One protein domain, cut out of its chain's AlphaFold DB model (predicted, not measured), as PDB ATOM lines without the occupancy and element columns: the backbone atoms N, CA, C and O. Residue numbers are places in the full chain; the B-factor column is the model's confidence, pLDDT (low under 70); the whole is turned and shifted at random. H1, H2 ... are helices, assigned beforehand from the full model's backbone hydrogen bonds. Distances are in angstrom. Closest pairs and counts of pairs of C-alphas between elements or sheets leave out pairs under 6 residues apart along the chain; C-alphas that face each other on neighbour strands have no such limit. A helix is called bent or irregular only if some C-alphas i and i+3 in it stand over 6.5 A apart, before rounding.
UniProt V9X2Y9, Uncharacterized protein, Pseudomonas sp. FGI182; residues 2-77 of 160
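AT A GLANCE: This is residues 2 to 77 of the 160 residues of an uncharacterized protein of Pseudomonas sp. FGI182 (UniProt V9X2Y9). Two groups of helices stand at the two ends of an elongated body: the longest helix, H2, has H3 packed across it and H4 near its residues 25 to 28, while H1 and H5 cross at the other end. The long stretch of residues 10 to 22 leads from H1 to H2. The printed part has 76 residues, with five named helices, H1 to H5 in order, and no named strand: all helix. It is compact, with a radius of gyration of the C-alphas of 12.2 A, and spans 37 by 23 by 22 A.

IN THESE COORDINATES: H2, residues 23 to 38, is 22.2 A long and begins at C-alpha 23, (344.140, 308.439, 346.824). H3 is residues 45 to 51 and H4 residues 54 to 59. H5, residues 63 to 76, is 17.5 A long and ends at C-alpha 76, (325.850, 318.001, 334.265); it is irregular, with C-alphas 68 and 71 7.6 A apart. H1, residues 2 to 9, begins at C-alpha 2, (328.624, 318.702, 342.130).

HOW THE PARTS SIT: H2 touches H3 with its residues 29 to 36 alone, about perpendicular at 89 degrees; the closest C-alphas, of Ala 32 and Asp 51, are 5.6 A apart. With its residues 25 to 28 alone, H2 only just touches H4, with 3 pairs of C-alphas within 8 A, the closest being Asp 25 and Phe 56 at 6.9 A; the tilt is a shallow 20 degrees, opposite ways. H1 touches H5 at a steep tilt of 65 degrees, opposite ways, with the C-alphas of Ala 4 and Glu 72 closest at 5.5 A. H1 and H3 are close but not clearly touching, the closest C-alphas, of Asn 2 and Val 49, being 7.5 A apart. H2 and H5 are apart. Every O i to N i+4 pair is within hydrogen-bond range in H1, H2, H3 and H4; in H5 4 of 10 are, beside 6 of 11 O i to N i+3 pairs.

THE WHOLE: The C-alphas farthest apart, of Arg 40 and Gln 67, are 37.2 A apart. The printed part has no cut. The link from H1 to H2 is long, with 13 residues. Mean pLDDT of the printed part is 96.4, and no printed residue is under 70.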
ATOM      1  N   ASN A   2     328.912 318.744 340.687       97.00
ATOM      2  CA  ASN A   2     328.624 318.702 342.130       97.00
ATOM      3  C   ASN A   2     327.163 318.344 342.474       97.00
ATOM      4  O   ASN A   2     326.920 317.398 343.211       97.00
ATOM      5  N   GLN A   3     326.183 319.037 341.880       96.50
ATOM      6  CA  GLN A   3     324.759 318.767 342.122       96.50
ATOM      7  C   GLN A   3     324.362 317.308 341.837       96.50
ATOM      8  O   GLN A   3     323.644 316.708 342.628       96.50
ATOM      9  N   ALA A   4     324.854 316.714 340.746       97.00
ATOM     10  CA  ALA A   4     324.542 315.328 340.397       97.00
ATOM     11  C   ALA A   4     325.150 314.330 341.398       97.00
ATOM     12  O   ALA A   4     324.509 313.343 341.746       97.00
ATOM     13  N   LEU A   5     326.356 314.610 341.901       97.81
ATOM     14  CA  LEU A   5     327.009 313.784 342.921       97.81
ATOM     15  C   LEU A   5     326.314 313.915 344.281       97.81
ATOM     16  O   LEU A   5     326.070 312.906 344.935       97.81
ATOM     17  N   ARG A   6     325.900 315.126 344.673       97.69
ATOM     18  CA  ARG A   6     325.087 315.340 345.883       97.69
ATOM     19  C   ARG A   6     323.803 314.513 345.854       97.69
ATOM     20  O   ARG A   6     323.463 313.890 346.852       97.69
ATOM     21  N   LEU A   7     323.122 314.472 344.707       97.31
ATOM     22  CA  LEU A   7     321.912 313.664 344.526       97.31
ATOM     23  C   LEU A   7     322.202 312.158 344.579       97.31
ATOM     24  O   LEU A   7     321.440 311.422 345.191       97.31
ATOM     25  N   LYS A   8     323.311 311.705 343.982       96.81
ATOM     26  CA  LYS A   8     323.732 310.294 344.004       96.81
ATOM     27  C   LYS A   8     323.971 309.771 345.422       96.81
ATOM     28  O   LYS A   8     323.551 308.665 345.737       96.81
ATOM     29  N   TYR A   9     324.680 310.550 346.239       97.56
ATOM     30  CA  TYR A   9     325.146 310.131 347.566       97.56
ATOM     31  C   TYR A   9     324.267 310.633 348.721       97.56
ATOM     32  O   TYR A   9     324.520 310.282 349.867       97.56
ATOM     33  N   GLY A  10     323.268 311.478 348.449       97.69
ATOM     34  CA  GLY A  10     322.347 312.000 349.465       97.69
ATOM     35  C   GLY A  10     322.977 312.963 350.480       97.69
ATOM     36  O   GLY A  10     322.383 313.213 351.524       97.69
ATOM     37  N   ARG A  11     324.171 313.508 350.205       97.75
ATOM     38  CA  ARG A  11     324.916 314.381 351.131       97.75
ATOM     39  C   ARG A  11     325.696 315.475 350.402       97.75
ATOM     40  O   ARG A  11     326.035 315.333 349.226       97.75
ATOM     41  N   ALA A  12     325.954 316.591 351.085       97.06
ATOM     42  CA  ALA A  12     326.663 317.741 350.510       97.06
ATOM     43  C   ALA A  12     328.167 317.471 350.326       97.06
ATOM     44  O   ALA A  12     328.757 317.871 349.326       97.06
ATOM     45  N   ASP A  13     328.751 316.737 351.263       97.44
ATOM     46  CA  ASP A  13     330.123 316.235 351.310       97.44
ATOM     47  C   ASP A  13     330.219 314.826 350.704       97.44
ATOM     48  O   ASP A  13     330.720 313.875 351.302       97.44
ATOM     49  N   TRP A  14     329.689 314.682 349.489       97.69
ATOM     50  CA  TRP A  14     329.551 313.409 348.771       97.69
ATOM     51  C   TRP A  14     330.856 312.605 348.655       97.69
ATOM     52  O   TRP A  14     330.810 311.381 348.557       97.69
ATOM     53  N   TRP A  15     332.014 313.265 348.693       97.25
ATOM     54  CA  TRP A  15     333.323 312.614 348.628       97.25
ATOM     55  C   TRP A  15     333.624 311.721 349.837       97.25
ATOM     56  O   TRP A  15     334.395 310.772 349.705       97.25
ATOM     57  N   GLU A  16     333.000 311.973 350.990       97.00
ATOM     58  CA  GLU A  16     333.157 311.131 352.182       97.00
ATOM     59  C   GLU A  16     332.468 309.763 352.002       97.00
ATOM     60  O   GLU A  16     332.903 308.774 352.578       97.00
ATOM     61  N   ALA A  17     331.427 309.681 351.159       96.81
ATOM     62  CA  ALA A  17     330.729 308.429 350.828       96.81
ATOM     63  C   ALA A  17     331.187 307.799 349.498       96.81
ATOM     64  O   ALA A  17     330.785 306.689 349.153       96.81
ATOM     65  N   ALA A  18     332.004 308.501 348.713       96.25
ATOM     66  CA  ALA A  18     332.452 308.033 347.410       96.25
ATOM     67  C   ALA A  18     333.677 307.111 347.547       96.25
ATOM     68  O   ALA A  18     334.821 307.537 347.382       96.25
ATOM     69  N   GLU A  19     333.444 305.826 347.820       94.81
ATOM     70  CA  GLU A  19     334.502 304.802 347.939       94.81
ATOM     71  C   GLU A  19     335.356 304.668 346.670       94.81
ATOM     72  O   GLU A  19     336.553 304.416 346.746       94.81
ATOM     73  N   SER A  20     334.766 304.932 345.501       94.94
ATOM     74  CA  SER A  20     335.445 304.891 344.201       94.94
ATOM     75  C   SER A  20     336.479 306.003 343.976       94.94
ATOM     76  O   SER A  20     337.106 306.037 342.914       94.94
ATOM     77  N   LEU A  21     336.608 306.970 344.895       96.94
ATOM     78  CA  LEU A  21     337.639 308.005 344.812       96.94
ATOM     79  C   LEU A  21     339.012 307.424 345.132       96.94
ATOM     80  O   LEU A  21     339.208 306.751 346.146       96.94
ATOM     81  N   THR A  22     339.984 307.742 344.282       96.62
ATOM     82  CA  THR A  22     341.363 307.297 344.464       96.62
ATOM     83  C   THR A  22     342.086 308.130 345.519       96.62
ATOM     84  O   THR A  22     341.639 309.213 345.903       96.62
ATOM     85  N   ALA A  23     343.261 307.665 345.948       96.75
ATOM     86  CA  ALA A  23     344.140 308.439 346.824       96.75
ATOM     87  C   ALA A  23     344.497 309.818 346.232       96.75
ATOM     88  O   ALA A  23     344.617 310.790 346.973       96.75
ATOM     89  N   VAL A  24     344.608 309.920 344.901       96.44
ATOM     90  CA  VAL A  24     344.880 311.190 344.208       96.44
ATOM     91  C   VAL A  24     343.693 312.144 344.335       96.44
ATOM     92  O   VAL A  24     343.884 313.296 344.711       96.44
ATOM     93  N   ASP A  25     342.468 311.665 344.100       97.19
ATOM     94  CA  ASP A  25     341.266 312.502 344.220       97.19
ATOM     95  C   ASP A  25     341.080 312.992 345.664       97.19
ATOM     96  O   ASP A  25     340.774 314.160 345.898       97.19
ATOM     97  N   ARG A  26     341.333 312.112 346.643       97.69
ATOM     98  CA  ARG A  26     341.305 312.467 348.069       97.69
ATOM     99  C   ARG A  26     342.377 313.497 348.414       97.69
ATOM    100  O   ARG A  26     342.081 314.455 349.118       97.69
ATOM    101  N   SER A  27     343.590 313.351 347.884       97.69
ATOM    102  CA  SER A  27     344.668 314.321 348.097       97.69
ATOM    103  C   SER A  27     344.293 315.721 347.600       97.69
ATOM    104  O   SER A  27     344.552 316.697 348.298       97.69
ATOM    105  N   GLU A  28     343.632 315.842 346.446       97.69
ATOM    106  CA  GLU A  28     343.159 317.139 345.937       97.69
ATOM    107  C   GLU A  28     342.090 317.774 346.845       97.69
ATOM    108  O   GLU A  28     342.113 318.984 347.077       97.69
ATOM    109  N   ILE A  29     341.195 316.966 347.424       97.62
ATOM    110  CA  ILE A  29     340.209 317.435 348.411       97.62
ATOM    111  C   ILE A  29     340.899 317.907 349.695       97.62
ATOM    112  O   ILE A  29     340.564 318.970 350.220       97.62
ATOM    113  N   GLU A  30     341.890 317.165 350.188       97.19
ATOM    114  CA  GLU A  30     342.642 317.555 351.384       97.19
ATOM    115  C   GLU A  30     343.477 318.821 351.154       97.19
ATOM    116  O   GLU A  30     343.522 319.694 352.024       97.19
ATOM    117  N   LYS A  31     344.059 319.004 349.961       96.81
ATOM    118  CA  LYS A  31     344.712 320.268 349.578       96.81
ATOM    119  C   LYS A  31     343.733 321.442 349.604       96.81
ATOM    120  O   LYS A  31     344.079 322.498 350.135       96.81
ATOM    121  N   ALA A  32     342.514 321.263 349.091       96.81
ATOM    122  CA  ALA A  32     341.471 322.289 349.156       96.81
ATOM    123  C   ALA A  32     341.092 322.615 350.615       96.81
ATOM    124  O   ALA A  32     341.090 323.782 351.011       96.81
ATOM    125  N   LYS A  33     340.863 321.596 351.458       96.38
ATOM    126  CA  LYS A  33     340.603 321.777 352.902       96.38
ATOM    127  C   LYS A  33     341.741 322.543 353.594       96.38
ATOM    128  O   LYS A  33     341.480 323.480 354.353       96.38
ATOM    129  N   ALA A  34     342.997 322.194 353.306       96.06
ATOM    130  CA  ALA A  34     344.172 322.865 353.860       96.06
ATOM    131  C   ALA A  34     344.275 324.333 353.410       96.06
ATOM    132  O   ALA A  34     344.458 325.216 354.250       96.06
ATOM    133  N   SER A  35     344.083 324.613 352.117       94.69
ATOM    134  CA  SER A  35     344.040 325.972 351.543       94.69
ATOM    135  C   SER A  35     342.994 326.853 352.239       94.69
ATOM    136  O   SER A  35     343.281 327.982 352.641       94.69
ATOM    137  N   ILE A  36     341.790 326.319 352.460       95.19
ATOM    138  CA  ILE A  36     340.700 327.024 353.148       95.19
ATOM    139  C   ILE A  36     341.074 327.339 354.601       95.19
ATOM    140  O   ILE A  36     340.844 328.458 355.070       95.19
ATOM    141  N   LYS A  37     341.689 326.378 355.299       93.88
ATOM    142  CA  LYS A  37     342.137 326.544 356.686       93.88
ATOM    143  C   LYS A  37     343.220 327.618 356.811       93.88
ATOM    144  O   LYS A  37     343.145 328.440 357.721       93.88
ATOM    145  N   VAL A  38     344.184 327.658 355.886       94.12
ATOM    146  CA  VAL A  38     345.220 328.710 355.834       94.12
ATOM    147  C   VAL A  38     344.584 330.096 355.688       94.12
ATOM    148  O   VAL A  38     344.990 331.035 356.369       94.12
ATOM    149  N   LYS A  39     343.522 330.211 354.883       92.12
ATOM    150  CA  LYS A  39     342.740 331.449 354.705       92.12
ATOM    151  C   LYS A  39     341.795 331.766 355.881       92.12
ATOM    152  O   LYS A  39     341.024 332.715 355.791       92.12
ATOM    153  N   ARG A  40     341.836 330.992 356.977       92.69
ATOM    154  CA  ARG A  40     340.994 331.144 358.183       92.69
ATOM    155  C   ARG A  40     339.486 331.117 357.905       92.69
ATOM    156  O   ARG A  40     338.701 331.725 358.627       92.69
ATOM    157  N   HIS A  41     339.074 330.389 356.874       91.31
ATOM    158  CA  HIS A  41     337.665 330.153 356.583       91.31
ATOM    159  C   HIS A  41     337.211 328.797 357.131       91.31
ATOM    160  O   HIS A  41     338.006 327.867 357.275       91.31
ATOM    161  N   ALA A  42     335.911 328.664 357.397       91.12
ATOM    162  CA  ALA A  42     335.315 327.371 357.708       91.12
ATOM    163  C   ALA A  42     335.327 326.465 356.463       91.12
ATOM    164  O   ALA A  42     334.892 326.873 355.382       91.12
ATOM    165  N   ALA A  43     335.794 325.225 356.620       92.38
ATOM    166  CA  ALA A  43     335.823 324.212 355.564       92.38
ATOM    167  C   ALA A  43     334.441 323.566 355.360       92.38
ATOM    168  O   ALA A  43     334.262 322.365 355.545       92.38
ATOM    169  N   THR A  44     333.445 324.380 355.007       96.19
ATOM    170  CA  THR A  44     332.102 323.889 354.674       96.19
ATOM    171  C   THR A  44     332.118 323.130 353.342       96.19
ATOM    172  O   THR A  44     332.988 323.392 352.504       96.19
ATOM    173  N   PRO A  45     331.153 322.223 353.087       96.75
ATOM    174  CA  PRO A  45     331.140 321.462 351.843       96.75
ATOM    175  C   PRO A  45     331.113 322.336 350.585       96.75
ATOM    176  O   PRO A  45     331.873 322.098 349.649       96.75
ATOM    177  N   ASP A  46     330.304 323.398 350.581       95.75
ATOM    178  CA  ASP A  46     330.242 324.332 349.454       95.75
ATOM    179  C   ASP A  46     331.554 325.113 349.292       95.75
ATOM    180  O   ASP A  46     331.996 325.352 348.165       95.75
ATOM    181  N   LYS A  47     332.235 325.447 350.401       96.19
ATOM    182  CA  LYS A  47     333.543 326.105 350.341       96.19
ATOM    183  C   LYS A  47     334.609 325.174 349.764       96.19
ATOM    184  O   LYS A  47     335.362 325.613 348.898       96.19
ATOM    185  N   ILE A  48     334.632 323.905 350.174       97.44
ATOM    186  CA  ILE A  48     335.526 322.881 349.610       97.44
ATOM    187  C   ILE A  48     335.269 322.737 348.111       97.44
ATOM    188  O   ILE A  48     336.194 322.898 347.322       97.44
ATOM    189  N   VAL A  49     334.011 322.540 347.706       97.12
ATOM    190  CA  VAL A  49     333.616 322.439 346.291       97.12
ATOM    191  C   VAL A  49     334.085 323.645 345.478       97.12
ATOM    192  O   VAL A  49     334.523 323.466 344.342       97.12
ATOM    193  N   SER A  50     334.010 324.853 346.045       95.12
ATOM    194  CA  SER A  50     334.450 326.085 345.378       95.12
ATOM    195  C   SER A  50     335.971 326.223 345.239       95.12
ATOM    196  O   SER A  50     336.423 326.898 344.320       95.12
ATOM    197  N   ASP A  51     336.754 325.608 346.133       96.38
ATOM    198  CA  ASP A  51     338.226 325.677 346.124       96.38
ATOM    199  C   ASP A  51     338.846 324.507 345.327       96.38
ATOM    200  O   ASP A  51     340.024 324.548 344.976       96.38
ATOM    201  N   LEU A  52     338.056 323.477 344.982       97.50
ATOM    202  CA  LEU A  52     338.489 322.384 344.108       97.50
ATOM    203  C   LEU A  52     338.825 322.889 342.699       97.50
ATOM    204  O   LEU A  52     338.052 323.602 342.055       97.50
ATOM    205  N   SER A  53     339.975 322.451 342.189       96.31
ATOM    206  CA  SER A  53     340.468 322.864 340.879       96.31
ATOM    207  C   SER A  53     339.588 322.345 339.736       96.31
ATOM    208  O   SER A  53     338.953 321.294 339.822       96.31
ATOM    209  N   PHE A  54     339.606 323.034 338.590       96.12
ATOM    210  CA  PHE A  54     338.979 322.500 337.376       96.12
ATOM    211  C   PHE A  54     339.563 321.129 336.986       96.12
ATOM    212  O   PHE A  54     338.837 320.250 336.527       96.12
ATOM    213  N   GLY A  55     340.860 320.919 337.239       96.81
ATOM    214  CA  GLY A  55     341.541 319.648 337.006       96.81
ATOM    215  C   GLY A  55     340.942 318.479 337.788       96.81
ATOM    216  O   GLY A  55     340.790 317.408 337.204       96.81
ATOM    217  N   PHE A  56     340.536 318.700 339.043       97.81
ATOM    218  CA  PHE A  56     339.822 317.708 339.850       97.81
ATOM    219  C   PHE A  56     338.498 317.299 339.192       97.81
ATOM    220  O   PHE A  56     338.225 316.122 338.992       97.81
ATOM    221  N   TRP A  57     337.677 318.260 338.764       97.81
ATOM    222  CA  TRP A  57     336.397 317.934 338.124       97.81
ATOM    223  C   TRP A  57     336.569 317.161 336.812       97.81
ATOM    224  O   TRP A  57     335.773 316.271 336.512       97.81
ATOM    225  N   VAL A  58     337.617 317.473 336.046       97.50
ATOM    226  CA  VAL A  58     337.962 316.733 334.826       97.50
ATOM    227  C   VAL A  58     338.506 315.334 335.145       97.50
ATOM    228  O   VAL A  58     338.194 314.398 334.408       97.50
ATOM    229  N   SER A  59     339.257 315.139 336.240       97.00
ATOM    230  CA  SER A  59     339.790 313.814 336.603       97.00
ATOM    231  C   SER A  59     338.687 312.802 336.915       97.00
ATOM    232  O   SER A  59     338.825 311.635 336.546       97.00
ATOM    233  N   LEU A  60     337.557 313.246 337.477       97.88
ATOM    234  CA  LEU A  60     336.389 312.391 337.739       97.88
ATOM    235  C   LEU A  60     335.770 311.786 336.464       97.88
ATOM    236  O   LEU A  60     334.989 310.841 336.548       97.88
ATOM    237  N   LEU A  61     336.115 312.301 335.279       97.44
ATOM    238  CA  LEU A  61     335.671 311.791 333.977       97.44
ATOM    239  C   LEU A  61     336.681 310.824 333.331       97.44
ATOM    240  O   LEU A  61     336.534 310.455 332.164       97.44
ATOM    241  N   ASN A  62     337.724 310.416 334.053       95.31
ATOM    242  CA  ASN A  62     338.678 309.416 333.582       95.31
ATOM    243  C   ASN A  62     338.066 308.007 333.570       95.31
ATOM    244  O   ASN A  62     337.151 307.706 334.335       95.31
ATOM    245  N   THR A  63     338.626 307.109 332.747       96.00
ATOM    246  CA  THR A  63     338.142 305.720 332.571       96.00
ATOM    247  C   THR A  63     337.936 304.985 333.895       96.00
ATOM    248  O   THR A  63     336.944 304.289 334.067       96.00
ATOM    249  N   ARG A  64     338.830 305.195 334.868       95.19
ATOM    250  CA  ARG A  64     338.755 304.559 336.193       95.19
ATOM    251  C   ARG A  64     337.473 304.874 336.977       95.19
ATOM    252  O   ARG A  64     337.056 304.064 337.791       95.19
ATOM    253  N   HIS A  65     336.852 306.029 336.736       96.88
ATOM    254  CA  HIS A  65     335.632 306.455 337.424       96.88
ATOM    255  C   HIS A  65     334.374 306.210 336.595       96.88
ATOM    256  O   HIS A  65     333.278 306.542 337.036       96.88
ATOM    257  N   GLU A  66     334.501 305.641 335.395       96.19
ATOM    258  CA  GLU A  66     333.376 305.486 334.481       96.19
ATOM    259  C   GLU A  66     332.258 304.641 335.092       96.19
ATOM    260  O   GLU A  66     331.121 305.099 335.164       96.19
ATOM    261  N   GLN A  67     332.593 303.461 335.615       96.19
ATOM    262  CA  GLN A  67     331.619 302.560 336.240       96.19
ATOM    263  C   GLN A  67     330.897 303.219 337.423       96.19
ATOM    264  O   GLN A  67     329.685 303.084 337.574       96.19
ATOM    265  N   ALA A  68     331.636 303.966 338.245       96.56
ATOM    266  CA  ALA A  68     331.111 304.501 339.492       96.56
ATOM    267  C   ALA A  68     330.407 305.855 339.339       96.56
ATOM    268  O   ALA A  68     329.423 306.080 340.032       96.56
ATOM    269  N   LEU A  69     330.887 306.765 338.484       97.44
ATOM    270  CA  LEU A  69     330.469 308.177 338.490       97.44
ATOM    271  C   LEU A  69     329.838 308.652 337.176       97.44
ATOM    272  O   LEU A  69     329.093 309.633 337.178       97.44
ATOM    273  N   TRP A  70     330.116 308.008 336.037       97.62
ATOM    274  CA  TRP A  70     329.730 308.562 334.731       97.62
ATOM    275  C   TRP A  70     328.217 308.741 334.567       97.62
ATOM    276  O   TRP A  70     327.765 309.749 334.007       97.62
ATOM    277  N   LYS A  71     327.425 307.787 335.076       97.12
ATOM    278  CA  LYS A  71     325.959 307.805 334.973       97.12
ATOM    279  C   LYS A  71     325.371 309.109 335.513       97.12
ATOM    280  O   LYS A  71     324.395 309.598 334.941       97.12
ATOM    281  N   GLU A  72     325.978 309.670 336.552       97.75
ATOM    282  CA  GLU A  72     325.568 310.903 337.210       97.75
ATOM    283  C   GLU A  72     326.319 312.117 336.661       97.75
ATOM    284  O   GLU A  72     325.697 313.148 336.402       97.75
ATOM    285  N   LEU A  73     327.622 312.009 336.382       97.69
ATOM    286  CA  LEU A  73     328.409 313.126 335.845       97.69
ATOM    287  C   LEU A  73     327.878 313.631 334.499       97.69
ATOM    288  O   LEU A  73     327.819 314.844 334.282       97.69
ATOM    289  N   ARG A  74     327.400 312.738 333.622       97.06
ATOM    290  CA  ARG A  74     326.795 313.118 332.332       97.06
ATOM    291  C   ARG A  74     325.552 314.008 332.474       97.06
ATOM    292  O   ARG A  74     325.185 314.689 331.518       97.06
ATOM    293  N   LEU A  75     324.885 313.999 333.635       96.56
ATOM    294  CA  LEU A  75     323.706 314.834 333.901       96.56
ATOM    295  C   LEU A  75     324.071 316.316 334.035       96.56
ATOM    296  O   LEU A  75     323.212 317.169 333.854       96.56
ATOM    297  N   ALA A  76     325.349 316.630 334.276       96.12
ATOM    298  CA  ALA A  76     325.850 318.001 334.265       96.12
ATOM    299  C   ALA A  76     325.870 318.640 332.864       96.12
ATOM    300  O   ALA A  76     326.083 319.844 332.761       96.12
ATOM    301  N   PHE A  77     325.643 317.856 331.804       96.94
ATOM    302  CA  PHE A  77     325.651 318.307 330.410       96.94
ATOM    303  C   PHE A  77     324.286 318.046 329.744       96.94
ATOM    304  O   PHE A  77     324.194 317.286 328.770       96.94
TER     305      PHE A  77